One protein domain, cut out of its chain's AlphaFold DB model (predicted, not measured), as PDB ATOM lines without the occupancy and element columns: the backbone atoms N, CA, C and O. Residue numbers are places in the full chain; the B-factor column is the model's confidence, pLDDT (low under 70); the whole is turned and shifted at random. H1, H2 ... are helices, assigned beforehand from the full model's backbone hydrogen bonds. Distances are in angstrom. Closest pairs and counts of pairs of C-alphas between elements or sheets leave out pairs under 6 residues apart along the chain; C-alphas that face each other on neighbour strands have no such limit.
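Overview. This is residues 2 to 157 of the 624 residues of the protein "IP16114p" of Drosophila melanogaster (UniProt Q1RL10). Look for two rows of helices running along the longest axis, most of them lying across it: H1, H4, H6 and H9 follow one another in one row and H2, H3, H5 and H8 in the other. At one end the longest helix, H10, packs on H8 and runs outward, and residues 152 to 157 stick out there. The printed part has 156 residues with ten named helices, H1 to H10 in chain order, and no named strand; the class is all helix. The whole is compact, with a radius of gyration of the C-alphas of 17.1 A, and spans 61 by 28 by 26 A.

Along the chain. Find C-alpha 139 at (157.637, 158.989, 112.386); from there H10 runs 24.3 A to C-alpha 155 at (139.281, 174.916, 111.714). Before it come H9, residues 126 to 133, and H8, residues 108 to 121, 20.1 A. Further back are H7, residues 102 to 106, H6, residues 91 to 99, and H5, residues 69 to 84, 21.9 A. Then look for H4 at residues 54 to 65, H3 at 39 to 52, 20.4 A, and H2 at 18 to 31, 19.9 A. H1, residues 2 to 14, begins at C-alpha 2, (169.891, 132.938, 113.401).

Arrangement. Start at H10: its residues 143 to 148 alone touch H8, the closest C-alphas being Val 119 and Gln 148, 5.7 A, at a steep tilt of 62 degrees. H9 and H10 touch only at the corner, and only just, with 3 pairs of C-alphas within 8 A; Met 132 and Leu 141 are closest, 5.8 A. From H9 go to H6, which it touches at a shallow tilt of 18 degrees, the same way, with C-alphas 98 and 131 closest, 5.2 A. H6 touches H4 at C-alphas 54 and 96, 6.3 A, and H4 touches H1 at C-alphas 12 and 56, 6.3 A. Go back to H8: it touches H5, with C-alphas 84 and 114 closest, 6.8 A; H5 touches H3, with C-alphas 43 and 75 closest, 6.3 A; H3 touches H2, with C-alphas 27 and 42 closest, 6.4 A. H7 touches H5, with C-alphas 73 and 104 closest, 5.5 A. H4 and H5 are a hairpin and the hubs, touching four helices each. H1 and H10 are apart. Every O i to N i+4 pair is within hydrogen-bond range in H1, H2, H3, H5, H6, H9 and H10; H4 has 7 of 8, H8 9 of 10, and H7 0 of 1 but 2 of 2 O i to N i+3 pairs.

Size, cuts and confidence. The two C-alphas farthest apart are those of Lys 34 and Ser 157, 61.2 A. The printed part has no cut and no long link. Mean pLDDT of the printed part is 77.0; look for values under 70 at 23 residues, among them 2 to 6, 33 to 37 and 152 to 157.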
ATOM      1  N   GLU A   2     170.953 133.822 113.912       54.81
ATOM      2  CA  GLU A   2     169.891 132.938 113.401       54.81
ATOM      3  C   GLU A   2     169.338 131.996 114.486       54.81
ATOM      4  O   GLU A   2     168.131 132.002 114.701       54.81
ATOM      5  N   ASP A   3     170.190 131.327 115.276       56.94
ATOM      6  CA  ASP A   3     169.741 130.427 116.363       56.94
ATOM      7  C   ASP A   3     168.793 131.117 117.366       56.94
ATOM      8  O   ASP A   3     167.741 130.587 117.713       56.94
ATOM      9  N   GLN A   4     169.104 132.357 117.765       62.41
ATOM     10  CA  GLN A   4     168.256 133.156 118.661       62.41
ATOM     11  C   GLN A   4     166.938 133.594 118.004       62.41
ATOM     12  O   GLN A   4     165.937 133.773 118.695       62.41
ATOM     13  N   GLN A   5     166.904 133.789 116.682       65.62
ATOM     14  CA  GLN A   5     165.649 134.051 115.972       65.62
ATOM     15  C   GLN A   5     164.785 132.789 115.882       65.62
ATOM     16  O   GLN A   5     163.564 132.894 116.006       65.62
ATOM     17  N   GLU A   6     165.385 131.607 115.723       68.50
ATOM     18  CA  GLU A   6     164.646 130.341 115.695       68.50
ATOM     19  C   GLU A   6     164.117 129.946 117.083       68.50
ATOM     20  O   GLU A   6     162.947 129.572 117.190       68.50
ATOM     21  N   GLU A   7     164.896 130.146 118.153       72.88
ATOM     22  CA  GLU A   7     164.420 130.002 119.538       72.88
ATOM     23  C   GLU A   7     163.255 130.959 119.845       72.88
ATOM     24  O   GLU A   7     162.208 130.522 120.326       72.88
ATOM     25  N   ASN A   8     163.384 132.251 119.512       74.94
ATOM     26  CA  ASN A   8     162.312 133.235 119.714       74.94
ATOM     27  C   ASN A   8     161.053 132.902 118.892       74.94
ATOM     28  O   ASN A   8     159.932 133.009 119.395       74.94
ATOM     29  N   MET A   9     161.212 132.447 117.645       76.94
ATOM     30  CA  MET A   9     160.097 131.998 116.809       76.94
ATOM     31  C   MET A   9     159.390 130.782 117.427       76.94
ATOM     32  O   MET A   9     158.163 130.749 117.470       76.94
ATOM     33  N   GLN A  10     160.131 129.804 117.955       76.06
ATOM     34  CA  GLN A  10     159.549 128.636 118.623       76.06
ATOM     35  C   GLN A  10     158.849 129.002 119.939       76.06
ATOM     36  O   GLN A  10     157.761 128.487 120.207       76.06
ATOM     37  N   GLN A  11     159.401 129.928 120.728       79.50
ATOM     38  CA  GLN A  11     158.742 130.455 121.929       79.50
ATOM     39  C   GLN A  11     157.409 131.141 121.587       79.50
ATOM     40  O   GLN A  11     156.392 130.838 122.208       79.50
ATOM     41  N   LEU A  12     157.374 131.985 120.552       78.69
ATOM     42  CA  LEU A  12     156.147 132.654 120.100       78.69
ATOM     43  C   LEU A  12     155.123 131.680 119.481       78.69
ATOM     44  O   LEU A  12     153.923 131.833 119.712       78.69
ATOM     45  N   LEU A  13     155.562 130.640 118.758       79.88
ATOM     46  CA  LEU A  13     154.683 129.570 118.253       79.88
ATOM     47  C   LEU A  13     154.070 128.725 119.383       79.88
ATOM     48  O   LEU A  13     152.947 128.243 119.246       79.88
ATOM     49  N   ASN A  14     154.777 128.553 120.505       80.62
ATOM     50  CA  ASN A  14     154.261 127.855 121.688       80.62
ATOM     51  C   ASN A  14     153.166 128.648 122.431       80.62
ATOM     52  O   ASN A  14     152.393 128.044 123.171       80.62
ATOM     53  N   LEU A  15     153.077 129.968 122.227       79.56
ATOM     54  CA  LEU A  15     152.033 130.828 122.802       79.56
ATOM     55  C   LEU A  15     150.722 130.827 121.990       79.56
ATOM     56  O   LEU A  15     149.709 131.330 122.475       79.56
ATOM     57  N   LEU A  16     150.717 130.272 120.773       79.69
ATOM     58  CA  LEU A  16     149.511 130.151 119.952       79.69
ATOM     59  C   LEU A  16     148.681 128.902 120.322       79.69
ATOM     60  O   LEU A  16     149.247 127.829 120.557       79.69
ATOM     61  N   PRO A  17     147.335 128.980 120.280       84.06
ATOM     62  CA  PRO A  17     146.462 127.807 120.268       84.06
ATOM     63  C   PRO A  17     146.863 126.811 119.174       84.06
ATOM     64  O   PRO A  17     147.289 127.213 118.090       84.06
ATOM     65  N   LYS A  18     146.674 125.508 119.426       77.94
ATOM     66  CA  LYS A  18     147.118 124.419 118.530       77.94
ATOM     67  C   LYS A  18     146.663 124.608 117.077       77.94
ATOM     68  O   LYS A  18     147.463 124.421 116.165       77.94
ATOM     69  N   ASP A  19     145.425 125.047 116.876       78.69
ATOM     70  CA  ASP A  19     144.833 125.245 115.549       78.69
ATOM     71  C   ASP A  19     145.488 126.423 114.802       78.69
ATOM     72  O   ASP A  19     145.774 126.345 113.610       78.69
ATOM     73  N   GLN A  20     145.809 127.506 115.519       79.75
ATOM     74  CA  GLN A  20     146.498 128.676 114.961       79.75
ATOM     75  C   GLN A  20     147.980 128.393 114.693       79.75
ATOM     76  O   GLN A  20     148.539 128.843 113.694       79.75
ATOM     77  N   ARG A  21     148.613 127.602 115.565       81.06
ATOM     78  CA  ARG A  21     149.989 127.135 115.401       81.06
ATOM     79  C   ARG A  21     150.152 126.305 114.128       81.06
ATOM     80  O   ARG A  21     151.093 126.554 113.383       81.06
ATOM     81  N   GLN A  22     149.221 125.394 113.832       79.81
ATOM     82  CA  GLN A  22     149.235 124.623 112.581       79.81
ATOM     83  C   GLN A  22     149.170 125.532 111.343       79.81
ATOM     84  O   GLN A  22     149.911 125.312 110.388       79.81
ATOM     85  N   ILE A  23     148.348 126.589 111.366       81.31
ATOM     86  CA  ILE A  23     148.268 127.572 110.269       81.31
ATOM     87  C   ILE A  23     149.625 128.265 110.052       81.31
ATOM     88  O   ILE A  23     150.088 128.363 108.914       81.31
ATOM     89  N   PHE A  24     150.293 128.692 111.129       80.88
ATOM     90  CA  PHE A  24     151.629 129.293 111.050       80.88
ATOM     91  C   PHE A  24     152.712 128.297 110.604       80.88
ATOM     92  O   PHE A  24     153.537 128.645 109.765       80.88
ATOM     93  N   GLU A  25     152.705 127.058 111.098       81.69
ATOM     94  CA  GLU A  25     153.662 126.019 110.693       81.69
ATOM     95  C   GLU A  25     153.510 125.659 109.204       81.69
ATOM     96  O   GLU A  25     154.512 125.584 108.489       81.69
ATOM     97  N   ILE A  26     152.277 125.537 108.698       80.88
ATOM     98  CA  ILE A  26     151.988 125.325 107.268       80.88
ATOM     99  C   ILE A  26     152.460 126.522 106.429       80.88
ATOM    100  O   ILE A  26     153.040 126.326 105.359       80.88
ATOM    101  N   PHE A  27     152.259 127.756 106.904       80.38
ATOM    102  CA  PHE A  27     152.727 128.960 106.211       80.38
ATOM    103  C   PHE A  27     154.259 129.075 106.189       80.38
ATOM    104  O   PHE A  27     154.832 129.408 105.155       80.38
ATOM    105  N   ILE A  28     154.942 128.738 107.286       80.12
ATOM    106  CA  ILE A  28     156.411 128.693 107.342       80.12
ATOM    107  C   ILE A  28     156.947 127.590 106.415       80.12
ATOM    108  O   ILE A  28     157.940 127.797 105.720       80.12
ATOM    109  N   GLN A  29     156.291 126.428 106.340       79.06
ATOM    110  CA  GLN A  29     156.638 125.389 105.362       79.06
ATOM    111  C   GLN A  29     156.427 125.863 103.917       79.06
ATOM    112  O   GLN A  29     157.269 125.576 103.067       79.06
ATOM    113  N   TRP A  30     155.365 126.630 103.656       80.81
ATOM    114  CA  TRP A  30     155.070 127.205 102.342       80.81
ATOM    115  C   TRP A  30     156.121 128.243 101.923       80.81
ATOM    116  O   TRP A  30     156.680 128.138 100.834       80.81
ATOM    117  N   LEU A  31     156.482 129.171 102.818       75.56
ATOM    118  CA  LEU A  31     157.565 130.142 102.603       75.56
ATOM    119  C   LEU A  31     158.918 129.472 102.325       75.56
ATOM    120  O   LEU A  31     159.713 129.987 101.546       75.56
ATOM    121  N   ASN A  32     159.170 128.309 102.931       75.62
ATOM    122  CA  ASN A  32     160.371 127.504 102.703       75.62
ATOM    123  C   ASN A  32     160.263 126.557 101.484       75.62
ATOM    124  O   ASN A  32     161.132 125.704 101.306       75.62
ATOM    125  N   GLY A  33     159.199 126.647 100.675       68.88
ATOM    126  CA  GLY A  33     158.994 125.828  99.471       68.88
ATOM    127  C   GLY A  33     158.691 124.344  99.723       68.88
ATOM    128  O   GLY A  33     158.808 123.536  98.806       68.88
ATOM    129  N   LYS A  34     158.325 123.964 100.956       68.25
ATOM    130  CA  LYS A  34     158.116 122.564 101.381       68.25
ATOM    131  C   LYS A  34     156.658 122.094 101.302       68.25
ATOM    132  O   LYS A  34     156.406 120.904 101.472       68.25
ATOM    133  N   SER A  35     155.708 122.992 101.047       63.34
ATOM    134  CA  SER A  35     154.285 122.673 100.878       63.34
ATOM    135  C   SER A  35     153.704 123.355  99.636       63.34
ATOM    136  O   SER A  35     154.146 124.431  99.231       63.34
ATOM    137  N   SER A  36     152.713 122.717  99.009       59.22
ATOM    138  CA  SER A  36     152.027 123.219  97.816       59.22
ATOM    139  C   SER A  36     150.585 123.617  98.136       59.22
ATOM    140  O   SER A  36     149.839 122.879  98.776       59.22
ATOM    141  N   GLY A  37     150.184 124.803  97.680       63.56
ATOM    142  CA  GLY A  37     148.850 125.350  97.909       63.56
ATOM    143  C   GLY A  37     148.697 126.748  97.301       63.56
ATOM    144  O   GLY A  37     149.698 127.437  97.082       63.56
ATOM    145  N   PRO A  38     147.465 127.189  96.986       70.06
ATOM    146  CA  PRO A  38     147.226 128.532  96.477       70.06
ATOM    147  C   PRO A  38     147.431 129.570  97.589       70.06
ATOM    148  O   PRO A  38     146.810 129.507  98.651       70.06
ATOM    149  N   ILE A  39     148.268 130.570  97.302       68.88
ATOM    150  CA  ILE A  39     148.728 131.616  98.238       68.88
ATOM    151  C   ILE A  39     147.563 132.272  99.002       68.88
ATOM    152  O   ILE A  39     147.651 132.506 100.206       68.88
ATOM    153  N   GLN A  40     146.442 132.499  98.312       71.50
ATOM    154  CA  GLN A  40     145.241 133.138  98.856       71.50
ATOM    155  C   GLN A  40     144.613 132.370 100.033       71.50
ATOM    156  O   GLN A  40     144.101 133.004 100.951       71.50
ATOM    157  N   LEU A  41     144.668 131.029 100.057       75.25
ATOM    158  CA  LEU A  41     144.131 130.256 101.187       75.25
ATOM    159  C   LEU A  41     144.973 130.467 102.450       75.25
ATOM    160  O   LEU A  41     144.418 130.693 103.524       75.25
ATOM    161  N   HIS A  42     146.301 130.462 102.320       75.88
ATOM    162  CA  HIS A  42     147.210 130.709 103.442       75.88
ATOM    163  C   HIS A  42     147.142 132.167 103.924       75.88
ATOM    164  O   HIS A  42     147.112 132.410 105.128       75.88
ATOM    165  N   GLN A  43     147.030 133.136 103.005       78.75
ATOM    166  CA  GLN A  43     146.810 134.547 103.347       78.75
ATOM    167  C   GLN A  43     145.492 134.751 104.110       78.75
ATOM    168  O   GLN A  43     145.490 135.394 105.157       78.75
ATOM    169  N   ASN A  44     144.386 134.161 103.644       80.62
ATOM    170  CA  ASN A  44     143.086 134.280 104.309       80.62
ATOM    171  C   ASN A  44     143.064 133.592 105.684       80.62
ATOM    172  O   ASN A  44     142.513 134.151 106.629       80.62
ATOM    173  N   ALA A  45     143.700 132.423 105.823       80.31
ATOM    174  CA  ALA A  45     143.822 131.728 107.106       80.31
ATOM    175  C   ALA A  45     144.685 132.496 108.126       80.31
ATOM    176  O   ALA A  45     144.408 132.454 109.319       80.31
ATOM    177  N   LEU A  46     145.706 133.235 107.680       82.00
ATOM    178  CA  LEU A  46     146.463 134.128 108.562       82.00
ATOM    179  C   LEU A  46     145.682 135.392 108.929       82.00
ATOM    180  O   LEU A  46     145.753 135.832 110.073       82.00
ATOM    181  N   LEU A  47     144.911 135.961 107.997       82.25
ATOM    182  CA  LEU A  47     144.068 137.128 108.271       82.25
ATOM    183  C   LEU A  47     143.030 136.843 109.364       82.25
ATOM    184  O   LEU A  47     142.875 137.661 110.268       82.25
ATOM    185  N   THR A  48     142.377 135.677 109.349       82.75
ATOM    186  CA  THR A  48     141.429 135.302 110.411       82.75
ATOM    187  C   THR A  48     142.114 135.110 111.767       82.75
ATOM    188  O   THR A  48     141.566 135.524 112.789       82.75
ATOM    189  N   VAL A  49     143.339 134.565 111.801       83.06
ATOM    190  CA  VAL A  49     144.139 134.465 113.037       83.06
ATOM    191  C   VAL A  49     144.530 135.851 113.565       83.06
ATOM    192  O   VAL A  49     144.370 136.109 114.757       83.06
ATOM    193  N   LEU A  50     144.966 136.770 112.699       81.88
ATOM    194  CA  LEU A  50     145.330 138.142 113.081       81.88
ATOM    195  C   LEU A  50     144.138 138.953 113.615       81.88
ATOM    196  O   LEU A  50     144.301 139.740 114.544       81.88
ATOM    197  N   GLN A  51     142.939 138.749 113.061       80.69
ATOM    198  CA  GLN A  51     141.699 139.372 113.545       80.69
ATOM    199  C   GLN A  51     141.242 138.818 114.909       80.69
ATOM    200  O   GLN A  51     140.655 139.548 115.715       80.69
ATOM    201  N   ALA A  52     141.483 137.530 115.172       80.44
ATOM    202  CA  ALA A  52     141.108 136.877 116.424       80.44
ATOM    203  C   ALA A  52     142.093 137.185 117.567       80.44
ATOM    204  O   ALA A  52     141.672 137.505 118.680       80.44
ATOM    205  N   SER A  53     143.394 137.103 117.281       81.12
ATOM    206  CA  SER A  53     144.494 137.192 118.248       81.12
ATOM    207  C   SER A  53     145.732 137.832 117.593       81.12
ATOM    208  O   SER A  53     146.644 137.119 117.164       81.12
ATOM    209  N   PRO A  54     145.788 139.178 117.500       81.56
ATOM    210  CA  PRO A  54     146.883 139.891 116.833       81.56
ATOM    211  C   PRO A  54     148.239 139.699 117.530       81.56
ATOM    212  O   PRO A  54     149.277 139.695 116.871       81.56
ATOM    213  N   TYR A  55     148.239 139.468 118.843       79.31
ATOM    214  CA  TYR A  55     149.395 138.998 119.605       79.31
ATOM    215  C   TYR A  55     149.222 137.504 119.936       79.31
ATOM    216  O   TYR A  55     148.131 137.133 120.378       79.31
ATOM    217  N   PRO A  56     150.244 136.640 119.757       79.88
ATOM    218  CA  PRO A  56     151.605 136.910 119.259       79.88
ATOM    219  C   PRO A  56     151.741 136.892 117.719       79.88
ATOM    220  O   PRO A  56     152.845 137.047 117.195       79.88
ATOM    221  N   ALA A  57     150.647 136.690 116.975       82.75
ATOM    222  CA  ALA A  57     150.658 136.448 115.527       82.75
ATOM    223  C   ALA A  57     151.406 137.519 114.700       82.75
ATOM    224  O   ALA A  57     152.130 137.180 113.764       82.75
ATOM    225  N   LEU A  58     151.297 138.803 115.058       81.44
ATOM    226  CA  LEU A  58     152.034 139.885 114.396       81.44
ATOM    227  C   LEU A  58     153.544 139.825 114.635       81.44
ATOM    228  O   LEU A  58     154.295 140.094 113.704       81.44
ATOM    229  N   GLN A  59     154.000 139.448 115.832       79.38
ATOM    230  CA  GLN A  59     155.436 139.340 116.126       79.38
ATOM    231  C   GLN A  59     156.081 138.195 115.335       79.38
ATOM    232  O   GLN A  59     157.178 138.346 114.802       79.38
ATOM    233  N   LEU A  60     155.360 137.083 115.158       80.31
ATOM    234  CA  LEU A  60     155.776 136.008 114.252       80.31
ATOM    235  C   LEU A  60     155.885 136.498 112.800       80.31
ATOM    236  O   LEU A  60     156.875 136.214 112.128       80.31
ATOM    237  N   LEU A  61     154.913 137.279 112.315       80.19
ATOM    238  CA  LEU A  61     154.983 137.859 110.970       80.19
ATOM    239  C   LEU A  61     156.075 138.929 110.823       80.19
ATOM    240  O   LEU A  61     156.655 139.026 109.748       80.19
ATOM    241  N   GLN A  62     156.402 139.691 111.871       78.75
ATOM    242  CA  GLN A  62     157.553 140.603 111.874       78.75
ATOM    243  C   GLN A  62     158.878 139.839 111.737       78.75
ATOM    244  O   GLN A  62     159.687 140.187 110.883       78.75
ATOM    245  N   LEU A  63     159.085 138.767 112.514       78.62
ATOM    246  CA  LEU A  63     160.291 137.929 112.417       78.62
ATOM    247  C   LEU A  63     160.436 137.279 111.031       78.62
ATOM    248  O   LEU A  63     161.540 137.163 110.503       78.62
ATOM    249  N   LEU A  64     159.317 136.899 110.409       76.31
ATOM    250  CA  LEU A  64     159.285 136.349 109.051       76.31
ATOM    251  C   LEU A  64     159.331 137.427 107.948       76.31
ATOM    252  O   LEU A  64     159.543 137.081 106.782       76.31
ATOM    253  N   HIS A  65     159.157 138.715 108.281       76.00
ATOM    254  CA  HIS A  65     159.039 139.812 107.311       76.00
ATOM    255  C   HIS A  65     160.274 139.912 106.417       76.00
ATOM    256  O   HIS A  65     160.138 139.955 105.196       76.00
ATOM    257  N   GLU A  66     161.474 139.846 107.001       71.12
ATOM    258  CA  GLU A  66     162.736 139.888 106.251       71.12
ATOM    259  C   GLU A  66     162.860 138.758 105.219       71.12
ATOM    260  O   GLU A  66     163.425 138.970 104.148       71.12
ATOM    261  N   ARG A  67     162.256 137.590 105.480       72.88
ATOM    262  CA  ARG A  67     162.264 136.446 104.554       72.88
ATOM    263  C   ARG A  67     161.240 136.579 103.413       72.88
ATOM    264  O   ARG A  67     161.393 135.909 102.398       72.88
ATOM    265  N   SER A  68     160.188 137.404 103.545       73.94
ATOM    266  CA  SER A  68     159.106 137.488 102.536       73.94
ATOM    267  C   SER A  68     158.293 138.800 102.542       73.94
ATOM    268  O   SER A  68     157.056 138.801 102.580       73.94
ATOM    269  N   LYS A  69     158.993 139.940 102.438       77.25
ATOM    270  CA  LYS A  69     158.438 141.309 102.552       77.25
ATOM    271  C   LYS A  69     157.147 141.544 101.759       77.25
ATOM    272  O   LYS A  69     156.200 142.106 102.305       77.25
ATOM    273  N   LEU A  70     157.069 141.067 100.511       76.69
ATOM    274  CA  LEU A  70     155.898 141.242  99.638       76.69
ATOM    275  C   LEU A  70     154.628 140.563 100.179       76.69
ATOM    276  O   LEU A  70     153.586 141.205 100.289       76.69
ATOM    277  N   HIS A  71     154.695 139.275 100.528       75.69
ATOM    278  CA  HIS A  71     153.511 138.521 100.957       75.69
ATOM    279  C   HIS A  71     153.040 138.934 102.351       75.69
ATOM    280  O   HIS A  71     151.840 139.079 102.576       75.69
ATOM    281  N   ILE A  72     153.978 139.181 103.268       78.94
ATOM    282  CA  ILE A  72     153.660 139.641 104.623       78.94
ATOM    283  C   ILE A  72     153.154 141.090 104.593       78.94
ATOM    284  O   ILE A  72     152.166 141.405 105.252       78.94
ATOM    285  N   GLY A  73     153.744 141.953 103.759       77.88
ATOM    286  CA  GLY A  73     153.256 143.315 103.545       77.88
ATOM    287  C   GLY A  73     151.837 143.361 102.966       77.88
ATOM    288  O   GLY A  73     151.029 144.176 103.405       77.88
ATOM    289  N   GLN A  74     151.488 142.445 102.055       81.12
ATOM    290  CA  GLN A  74     150.114 142.301 101.555       81.12
ATOM    291  C   GLN A  74     149.125 141.917 102.665       81.12
ATOM    292  O   GLN A  74     148.095 142.577 102.783       81.12
ATOM    293  N   ILE A  75     149.447 140.913 103.493       81.88
ATOM    294  CA  ILE A  75     148.602 140.468 104.622       81.88
ATOM    295  C   ILE A  75     148.388 141.609 105.630       81.88
ATOM    296  O   ILE A  75     147.268 141.861 106.069       81.88
ATOM    297  N   ILE A  76     149.446 142.338 105.987       82.19
ATOM    298  CA  ILE A  76     149.334 143.441 106.949       82.19
ATOM    299  C   ILE A  76     148.598 144.640 106.323       82.19
ATOM    300  O   ILE A  76     147.790 145.274 106.996       82.19
ATOM    301  N   SER A  77     148.783 144.923 105.026       82.25
ATOM    302  CA  SER A  77     148.041 145.985 104.326       82.25
ATOM    303  C   SER A  77     146.541 145.691 104.225       82.25
ATOM    304  O   SER A  77     145.737 146.610 104.376       82.25
ATOM    305  N   THR A  78     146.131 144.439 103.984       82.81
ATOM    306  CA  THR A  78     144.703 144.075 103.960       82.81
ATOM    307  C   THR A  78     144.085 144.100 105.355       82.81
ATOM    308  O   THR A  78     142.977 144.615 105.492       82.81
ATOM    309  N   LEU A  79     144.814 143.660 106.390       83.56
ATOM    310  CA  LEU A  79     144.395 143.816 107.786       83.56
ATOM    311  C   LEU A  79     144.209 145.297 108.153       83.56
ATOM    312  O   LEU A  79     143.161 145.670 108.667       83.56
ATOM    313  N   LEU A  80     145.183 146.160 107.840       82.06
ATOM    314  CA  LEU A  80     145.092 147.600 108.111       82.06
ATOM    315  C   LEU A  80     143.891 148.247 107.406       82.06
ATOM    316  O   LEU A  80     143.209 149.057 108.021       82.06
ATOM    317  N   ARG A  81     143.568 147.864 106.162       83.00
ATOM    318  CA  ARG A  81     142.349 148.353 105.482       83.00
ATOM    319  C   ARG A  81     141.078 147.955 106.230       83.00
ATOM    320  O   ARG A  81     140.238 148.812 106.464       83.00
ATOM    321  N   GLN A  82     140.977 146.702 106.670       82.06
ATOM    322  CA  GLN A  82     139.831 146.221 107.449       82.06
ATOM    323  C   GLN A  82     139.702 146.921 108.814       82.06
ATOM    324  O   GLN A  82     138.591 147.080 109.309       82.06
ATOM    325  N   LEU A  83     140.813 147.370 109.411       80.94
ATOM    326  CA  LEU A  83     140.790 148.188 110.628       80.94
ATOM    327  C   LEU A  83     140.315 149.627 110.371       80.94
ATOM    328  O   LEU A  83     139.652 150.192 111.233       80.94
ATOM    329  N   LEU A  84     140.605 150.207 109.200       76.19
ATOM    330  CA  LEU A  84     140.119 151.545 108.814       76.19
ATOM    331  C   LEU A  84     138.606 151.582 108.550       76.19
ATOM    332  O   LEU A  84     137.979 152.627 108.736       76.19
ATOM    333  N   ASP A  85     138.037 150.446 108.144       78.88
ATOM    334  CA  ASP A  85     136.595 150.246 107.971       78.88
ATOM    335  C   ASP A  85     135.875 149.903 109.302       78.88
ATOM    336  O   ASP A  85     134.645 149.831 109.337       78.88
ATOM    337  N   GLY A  86     136.620 149.686 110.395       75.94
ATOM    338  CA  GLY A  86     136.117 149.270 111.711       75.94
ATOM    339  C   GLY A  86     136.386 150.270 112.844       75.94
ATOM    340  O   GLY A  86     136.683 151.441 112.619       75.94
ATOM    341  N   ASP A  87     136.268 149.801 114.092       76.75
ATOM    342  CA  ASP A  87     136.604 150.590 115.283       76.75
ATOM    343  C   ASP A  87     138.120 150.578 115.543       76.75
ATOM    344  O   ASP A  87     138.710 149.556 115.914       76.75
ATOM    345  N   VAL A  88     138.749 151.739 115.371       76.94
ATOM    346  CA  VAL A  88     140.192 151.952 115.533       76.94
ATOM    347  C   VAL A  88     140.613 151.954 117.014       76.94
ATOM    348  O   VAL A  88     141.755 151.615 117.322       76.94
ATOM    349  N   ALA A  89     139.698 152.258 117.943       73.94
ATOM    350  CA  ALA A  89     139.974 152.315 119.380       73.94
ATOM    351  C   ALA A  89     139.893 150.945 120.084       73.94
ATOM    352  O   ALA A  89     140.257 150.835 121.257       73.94
ATOM    353  N   SER A  90     139.451 149.887 119.392       81.81
ATOM    354  CA  SER A  90     139.356 148.548 119.984       81.81
ATOM    355  C   SER A  90     140.735 148.023 120.437       81.81
ATOM    356  O   SER A  90     141.736 148.245 119.751       81.81
ATOM    357  N   PRO A  91     140.834 147.237 121.530       79.56
ATOM    358  CA  PRO A  91     142.122 146.734 122.026       79.56
ATOM    359  C   PRO A  91     142.864 145.848 121.012       79.56
ATOM    360  O   PRO A  91     144.089 145.740 121.057       79.56
ATOM    361  N   ARG A  92     142.143 145.234 120.060       82.12
ATOM    362  CA  ARG A  92     142.746 144.478 118.952       82.12
ATOM    363  C   ARG A  92     143.350 145.421 117.915       82.12
ATOM    364  O   ARG A  92     144.499 145.229 117.531       82.12
ATOM    365  N   SER A  93     142.610 146.458 117.527       82.44
ATOM    366  CA  SER A  93     143.054 147.515 116.608       82.44
ATOM    367  C   SER A  93     144.303 148.219 117.143       82.44
ATOM    368  O   SER A  93     145.307 148.302 116.441       82.44
ATOM    369  N   LEU A  94     144.285 148.609 118.420       82.94
ATOM    370  CA  LEU A  94     145.412 149.213 119.136       82.94
ATOM    371  C   LEU A  94     146.653 148.301 119.172       82.94
ATOM    372  O   LEU A  94     147.770 148.756 118.927       82.94
ATOM    373  N   CYS A  95     146.473 146.995 119.403       81.62
ATOM    374  CA  CYS A  95     147.565 146.017 119.360       81.62
ATOM    375  C   CYS A  95     148.199 145.907 117.960       81.62
ATOM    376  O   CYS A  95     149.426 145.849 117.846       81.62
ATOM    377  N   VAL A  96     147.387 145.932 116.895       83.81
ATOM    378  CA  VAL A  96     147.887 145.949 115.509       83.81
ATOM    379  C   VAL A  96     148.618 147.260 115.215       83.81
ATOM    380  O   VAL A  96     149.736 147.231 114.704       83.81
ATOM    381  N   LEU A  97     148.028 148.398 115.589       83.50
ATOM    382  CA  LEU A  97     148.583 149.740 115.393       83.50
ATOM    383  C   LEU A  97     149.937 149.949 116.088       83.50
ATOM    384  O   LEU A  97     150.818 150.586 115.512       83.50
ATOM    385  N   ALA A  98     150.145 149.366 117.269       81.88
ATOM    386  CA  ALA A  98     151.435 149.406 117.958       81.88
ATOM    387  C   ALA A  98     152.525 148.545 117.278       81.88
ATOM    388  O   ALA A  98     153.708 148.835 117.429       81.88
ATOM    389  N   ASN A  99     152.155 147.498 116.522       80.44
ATOM    390  CA  ASN A  99     153.084 146.433 116.103       80.44
ATOM    391  C   ASN A  99     153.186 146.187 114.582       80.44
ATOM    392  O   ASN A  99     153.869 145.252 114.166       80.44
ATOM    393  N   PHE A 100     152.558 146.973 113.703       82.38
ATOM    394  CA  PHE A 100     152.788 146.804 112.258       82.38
ATOM    395  C   PHE A 100     154.122 147.456 111.800       82.38
ATOM    396  O   PHE A 100     154.455 148.554 112.270       82.38
ATOM    397  N   PRO A 101     154.879 146.827 110.874       76.50
ATOM    398  CA  PRO A 101     156.153 147.347 110.372       76.50
ATOM    399  C   PRO A 101     155.972 148.547 109.426       76.50
ATOM    400  O   PRO A 101     155.061 148.570 108.597       76.50
ATOM    401  N   ALA A 102     156.876 149.525 109.528       74.75
ATOM    402  CA  ALA A 102     156.811 150.802 108.808       74.75
ATOM    403  C   ALA A 102     156.803 150.665 107.272       74.75
ATOM    404  O   ALA A 102     156.105 151.418 106.597       74.75
ATOM    405  N   SER A 103     157.483 149.648 106.728       73.75
ATOM    406  CA  SER A 103     157.537 149.325 105.289       73.75
ATOM    407  C   SER A 103     156.159 149.150 104.630       73.75
ATOM    408  O   SER A 103     156.002 149.349 103.429       73.75
ATOM    409  N   VAL A 104     155.117 148.822 105.401       74.06
ATOM    410  CA  VAL A 104     153.742 148.678 104.887       74.06
ATOM    411  C   VAL A 104     153.091 150.037 104.571       74.06
ATOM    412  O   VAL A 104     152.144 150.093 103.783       74.06
ATOM    413  N   LEU A 105     153.608 151.140 105.127       71.00
ATOM    414  CA  LEU A 105     153.131 152.508 104.879       71.00
ATOM    415  C   LEU A 105     153.804 153.206 103.686       71.00
ATOM    416  O   LEU A 105     153.395 154.316 103.348       71.00
ATOM    417  N   GLU A 106     154.764 152.569 103.005       68.12
ATOM    418  CA  GLU A 106     155.354 153.094 101.757       68.12
ATOM    419  C   GLU A 106     154.288 153.328 100.666       68.12
ATOM    420  O   GLU A 106     154.417 154.211  99.816       68.12
ATOM    421  N   ALA A 107     153.176 152.586 100.721       72.12
ATOM    422  CA  ALA A 107     151.995 152.841  99.909       72.12
ATOM    423  C   ALA A 107     151.257 154.109 100.388       72.12
ATOM    424  O   ALA A 107     150.409 154.054 101.285       72.12
ATOM    425  N   SER A 108     151.529 155.239  99.728       69.00
ATOM    426  CA  SER A 108     150.973 156.569 100.036       69.00
ATOM    427  C   SER A 108     149.456 156.594 100.273       69.00
ATOM    428  O   SER A 108     148.986 157.263 101.191       69.00
ATOM    429  N   THR A 109     148.682 155.819  99.508       78.44
ATOM    430  CA  THR A 109     147.215 155.744  99.628       78.44
ATOM    431  C   THR A 109     146.728 155.043 100.899       78.44
ATOM    432  O   THR A 109     145.639 155.356 101.383       78.44
ATOM    433  N   LEU A 110     147.509 154.109 101.459       77.88
ATOM    434  CA  LEU A 110     147.213 153.472 102.745       77.88
ATOM    435  C   LEU A 110     147.557 154.426 103.890       77.88
ATOM    436  O   LEU A 110     146.721 154.648 104.764       77.88
ATOM    437  N   ARG A 111     148.756 155.025 103.836       81.44
ATOM    438  CA  ARG A 111     149.229 156.027 104.801       81.44
ATOM    439  C   ARG A 111     148.238 157.183 104.907       81.44
ATOM    440  O   ARG A 111     147.760 157.444 106.000       81.44
ATOM    441  N   GLN A 112     147.836 157.795 103.792       81.62
ATOM    442  CA  GLN A 112     146.897 158.921 103.801       81.62
ATOM    443  C   GLN A 112     145.554 158.564 104.460       81.62
ATOM    444  O   GLN A 112     145.122 159.272 105.364       81.62
ATOM    445  N   LYS A 113     144.923 157.440 104.080       82.56
ATOM    446  CA  LYS A 113     143.656 156.996 104.695       82.56
ATOM    447  C   LYS A 113     143.785 156.734 106.197       82.56
ATOM    448  O   LYS A 113     142.865 157.047 106.948       82.56
ATOM    449  N   LEU A 114     144.916 156.169 106.619       83.06
ATOM    450  CA  LEU A 114     145.225 155.932 108.023       83.06
ATOM    451  C   LEU A 114     145.404 157.250 108.786       83.06
ATOM    452  O   LEU A 114     144.754 157.422 109.813       83.06
ATOM    453  N   MET A 115     146.158 158.213 108.251       82.25
ATOM    454  CA  MET A 115     146.293 159.545 108.856       82.25
ATOM    455  C   MET A 115     144.938 160.242 109.014       82.25
ATOM    456  O   MET A 115     144.614 160.684 110.113       82.25
ATOM    457  N   THR A 116     144.107 160.280 107.965       82.62
ATOM    458  CA  THR A 116     142.788 160.940 108.022       82.62
ATOM    459  C   THR A 116     141.889 160.347 109.110       82.62
ATOM    460  O   THR A 116     141.180 161.088 109.786       82.62
ATOM    461  N   ARG A 117     141.931 159.024 109.312       80.50
ATOM    462  CA  ARG A 117     141.185 158.351 110.386       80.50
ATOM    463  C   ARG A 117     141.758 158.662 111.767       80.50
ATOM    464  O   ARG A 117     141.026 159.104 112.650       80.50
ATOM    465  N   LEU A 118     143.066 158.477 111.940       81.62
ATOM    466  CA  LEU A 118     143.720 158.662 113.232       81.62
ATOM    467  C   LEU A 118     143.622 160.112 113.726       81.62
ATOM    468  O   LEU A 118     143.416 160.307 114.917       81.62
ATOM    469  N   VAL A 119     143.697 161.126 112.856       81.81
ATOM    470  CA  VAL A 119     143.545 162.550 113.234       81.81
ATOM    471  C   VAL A 119     142.178 162.844 113.865       81.81
ATOM    472  O   VAL A 119     142.106 163.638 114.799       81.81
ATOM    473  N   VAL A 120     141.108 162.183 113.409       77.81
ATOM    474  CA  VAL A 120     139.759 162.334 113.982       77.81
ATOM    475  C   VAL A 120     139.638 161.584 115.310       77.81
ATOM    476  O   VAL A 120     139.200 162.152 116.310       77.81
ATOM    477  N   ASP A 121     140.054 160.316 115.337       75.06
ATOM    478  CA  ASP A 121     139.791 159.418 116.468       75.06
ATOM    479  C   ASP A 121     140.774 159.637 117.652       75.06
ATOM    480  O   ASP A 121     140.439 159.392 118.810       75.06
ATOM    481  N   SER A 122     141.975 160.172 117.403       68.44
ATOM    482  CA  SER A 122     142.997 160.477 118.432       68.44
ATOM    483  C   SER A 122     142.608 161.582 119.414       68.44
ATOM    484  O   SER A 122     143.039 161.548 120.565       68.44
ATOM    485  N   ILE A 123     141.773 162.538 118.998       66.81
ATOM    486  CA  ILE A 123     141.301 163.640 119.855       66.81
ATOM    487  C   ILE A 123     140.429 163.105 121.007       66.81
ATOM    488  O   ILE A 123     140.317 163.747 122.052       66.81
ATOM    489  N   THR A 124     139.821 161.925 120.836       66.31
ATOM    490  CA  THR A 124     138.872 161.333 121.794       66.31
ATOM    491  C   THR A 124     139.427 160.131 122.567       66.31
ATOM    492  O   THR A 124     138.821 159.737 123.562       66.31
ATOM    493  N   SER A 125     140.571 159.561 122.160       75.00
ATOM    494  CA  SER A 125     141.101 158.301 122.705       75.00
ATOM    495  C   SER A 125     142.559 158.403 123.171       75.00
ATOM    496  O   SER A 125     143.502 158.308 122.383       75.00
ATOM    497  N   GLU A 126     142.754 158.509 124.490       78.38
ATOM    498  CA  GLU A 126     144.076 158.495 125.138       78.38
ATOM    499  C   GLU A 126     144.864 157.211 124.823       78.38
ATOM    500  O   GLU A 126     146.060 157.254 124.532       78.38
ATOM    501  N   HIS A 127     144.185 156.059 124.805       78.81
ATOM    502  CA  HIS A 127     144.805 154.769 124.495       78.81
ATOM    503  C   HIS A 127     145.407 154.727 123.085       78.81
ATOM    504  O   HIS A 127     146.433 154.079 122.881       78.81
ATOM    505  N   LEU A 128     144.821 155.450 122.126       82.00
ATOM    506  CA  LEU A 128     145.348 155.534 120.769       82.00
ATOM    507  C   LEU A 128     146.666 156.326 120.736       82.00
ATOM    508  O   LEU A 128     147.647 155.836 120.174       82.00
ATOM    509  N   MET A 129     146.746 157.460 121.440       79.81
ATOM    510  CA  MET A 129     148.000 158.215 121.600       79.81
ATOM    511  C   MET A 129     149.085 157.397 122.318       79.81
ATOM    512  O   MET A 129     150.229 157.366 121.866       79.81
ATOM    513  N   LEU A 130     148.726 156.667 123.381       80.44
ATOM    514  CA  LEU A 130     149.651 155.772 124.085       80.44
ATOM    515  C   LEU A 130     150.169 154.636 123.187       80.44
ATOM    516  O   LEU A 130     151.345 154.290 123.267       80.44
ATOM    517  N   THR A 131     149.342 154.082 122.291       82.69
ATOM    518  CA  THR A 131     149.824 153.067 121.336       82.69
ATOM    519  C   THR A 131     150.710 153.621 120.228       82.69
ATOM    520  O   THR A 131     151.592 152.898 119.773       82.69
ATOM    521  N   MET A 132     150.536 154.883 119.822       83.00
ATOM    522  CA  MET A 132     151.472 155.546 118.905       83.00
ATOM    523  C   MET A 132     152.818 155.818 119.587       83.00
ATOM    524  O   MET A 132     153.855 155.539 118.996       83.00
ATOM    525  N   LEU A 133     152.809 156.256 120.853       81.25
ATOM    526  CA  LEU A 133     154.016 156.419 121.681       81.25
ATOM    527  C   LEU A 133     154.764 155.102 121.947       81.25
ATOM    528  O   LEU A 133     155.978 155.112 122.114       81.25
ATOM    529  N   ALA A 134     154.055 153.971 121.997       79.62
ATOM    530  CA  ALA A 134     154.646 152.652 122.227       79.62
ATOM    531  C   ALA A 134     155.316 152.033 120.981       79.62
ATOM    532  O   ALA A 134     155.925 150.965 121.090       79.62
ATOM    533  N   ARG A 135     155.202 152.657 119.799       80.75
ATOM    534  CA  ARG A 135     155.862 152.181 118.574       80.75
ATOM    535  C   ARG A 135     157.373 152.406 118.652       80.75
ATOM    536  O   ARG A 135     157.840 153.431 119.133       80.75
ATOM    537  N   SER A 136     158.144 151.479 118.086       69.38
ATOM    538  CA  SER A 136     159.598 151.632 117.912       69.38
ATOM    539  C   SER A 136     159.992 152.657 116.838       69.38
ATOM    540  O   SER A 136     161.153 153.052 116.768       69.38
ATOM    541  N   ASP A 137     159.038 153.070 116.004       70.94
ATOM    542  CA  ASP A 137     159.190 154.075 114.957       70.94
ATOM    543  C   ASP A 137     158.263 155.261 115.250       70.94
ATOM    544  O   ASP A 137     157.034 155.129 115.190       70.94
ATOM    545  N   GLY A 138     158.875 156.400 115.584       70.62
ATOM    546  CA  GLY A 138     158.191 157.634 115.965       70.62
ATOM    547  C   GLY A 138     157.622 158.440 114.795       70.62
ATOM    548  O   GLY A 138     156.756 159.279 115.033       70.62
ATOM    549  N   GLN A 139     158.023 158.162 113.544       80.06
ATOM    550  CA  GLN A 139     157.637 158.989 112.386       80.06
ATOM    551  C   GLN A 139     156.116 159.141 112.261       80.06
ATOM    552  O   GLN A 139     155.618 160.240 112.046       80.06
ATOM    553  N   LEU A 140     155.368 158.057 112.488       80.62
ATOM    554  CA  LEU A 140     153.906 158.060 112.411       80.62
ATOM    555  C   LEU A 140     153.237 158.954 113.470       80.62
ATOM    556  O   LEU A 140     152.169 159.511 113.215       80.62
ATOM    557  N   LEU A 141     153.840 159.078 114.656       82.25
ATOM    558  CA  LEU A 141     153.348 159.966 115.710       82.25
ATOM    559  C   LEU A 141     153.644 161.427 115.358       82.25
ATOM    560  O   LEU A 141     152.755 162.266 115.487       82.25
ATOM    561  N   ASP A 142     154.847 161.719 114.864       81.25
ATOM    562  CA  ASP A 142     155.227 163.065 114.422       81.25
ATOM    563  C   ASP A 142     154.350 163.534 113.245       81.25
ATOM    564  O   ASP A 142     153.811 164.642 113.269       81.25
ATOM    565  N   ASP A 143     154.114 162.654 112.264       82.12
ATOM    566  CA  ASP A 143     153.180 162.865 111.152       82.12
ATOM    567  C   ASP A 143     151.753 163.163 111.652       82.12
ATOM    568  O   ASP A 143     151.069 164.041 111.121       82.12
ATOM    569  N   LEU A 144     151.289 162.447 112.684       83.81
ATOM    570  CA  LEU A 144     149.946 162.610 113.253       83.81
ATOM    571  C   LEU A 144     149.799 163.936 113.996       83.81
ATOM    572  O   LEU A 144     148.798 164.628 113.816       83.81
ATOM    573  N   LEU A 145     150.794 164.304 114.800       80.62
ATOM    574  CA  LEU A 145     150.823 165.584 115.502       80.62
ATOM    575  C   LEU A 145     150.883 166.754 114.505       80.62
ATOM    576  O   LEU A 145     150.227 167.776 114.721       80.62
ATOM    577  N   HIS A 146     151.595 166.592 113.386       81.81
ATOM    578  CA  HIS A 146     151.647 167.593 112.321       81.81
ATOM    579  C   HIS A 146     150.306 167.746 111.580       81.81
ATOM    580  O   HIS A 146     149.822 168.864 111.407       81.81
ATOM    581  N   GLU A 147     149.655 166.646 111.194       80.94
ATOM    582  CA  GLU A 147     148.332 166.683 110.549       80.94
ATOM    583  C   GLU A 147     147.230 167.192 111.496       80.94
ATOM    584  O   GLU A 147     146.378 167.988 111.088       80.94
ATOM    585  N   GLN A 148     147.271 166.838 112.788       77.56
ATOM    586  CA  GLN A 148     146.412 167.456 113.807       77.56
ATOM    587  C   GLN A 148     146.634 168.975 113.878       77.56
ATOM    588  O   GLN A 148     145.669 169.738 113.886       77.56
ATOM    589  N   GLN A 149     147.889 169.433 113.896       71.69
ATOM    590  CA  GLN A 149     148.236 170.857 113.919       71.69
ATOM    591  C   GLN A 149     147.711 171.599 112.676       71.69
ATOM    592  O   GLN A 149     147.168 172.700 112.806       71.69
ATOM    593  N   LEU A 150     147.843 171.014 111.481       77.25
ATOM    594  CA  LEU A 150     147.293 171.569 110.238       77.25
ATOM    595  C   LEU A 150     145.758 171.613 110.267       77.25
ATOM    596  O   LEU A 150     145.166 172.639 109.929       77.25
ATOM    597  N   THR A 151     145.117 170.547 110.748       74.50
ATOM    598  CA  THR A 151     143.655 170.454 110.863       74.50
ATOM    599  C   THR A 151     143.101 171.475 111.861       74.50
ATOM    600  O   THR A 151     142.145 172.182 111.545       74.50
ATOM    601  N   MET A 152     143.735 171.634 113.031       66.62
ATOM    602  CA  MET A 152     143.374 172.680 113.994       66.62
ATOM    603  C   MET A 152     143.503 174.076 113.375       66.62
ATOM    604  O   MET A 152     142.586 174.881 113.514       66.62
ATOM    605  N   ARG A 153     144.596 174.363 112.652       65.44
ATOM    606  CA  ARG A 153     144.786 175.649 111.953       65.44
ATOM    607  C   ARG A 153     143.682 175.929 110.929       65.44
ATOM    608  O   ARG A 153     143.190 177.050 110.888       65.44
ATOM    609  N   ALA A 154     143.266 174.930 110.150       68.38
ATOM    610  CA  ALA A 154     142.184 175.078 109.174       68.38
ATOM    611  C   ALA A 154     140.815 175.329 109.839       68.38
ATOM    612  O   ALA A 154     140.046 176.169 109.382       68.38
ATOM    613  N   GLN A 155     140.523 174.674 110.966       62.28
ATOM    614  CA  GLN A 155     139.281 174.916 111.714       62.28
ATOM    615  C   GLN A 155     139.209 176.340 112.306       62.28
ATOM    616  O   GLN A 155     138.118 176.882 112.480       62.28
ATOM    617  N   CYS A 156     140.355 176.988 112.556       52.25
ATOM    618  CA  CYS A 156     140.415 178.354 113.093       52.25
ATOM    619  C   CYS A 156     139.951 179.447 112.119       52.25
ATOM    620  O   CYS A 156     139.630 180.542 112.574       52.25
ATOM    621  N   SER A 157     139.915 179.196 110.803       54.03
ATOM    622  CA  SER A 157     139.352 180.170 109.853       54.03
ATOM    623  C   SER A 157     137.820 180.178 109.822       54.03
ATOM    624  O   SER A 157     137.241 181.126 109.296       54.03
TER     625      SER A 157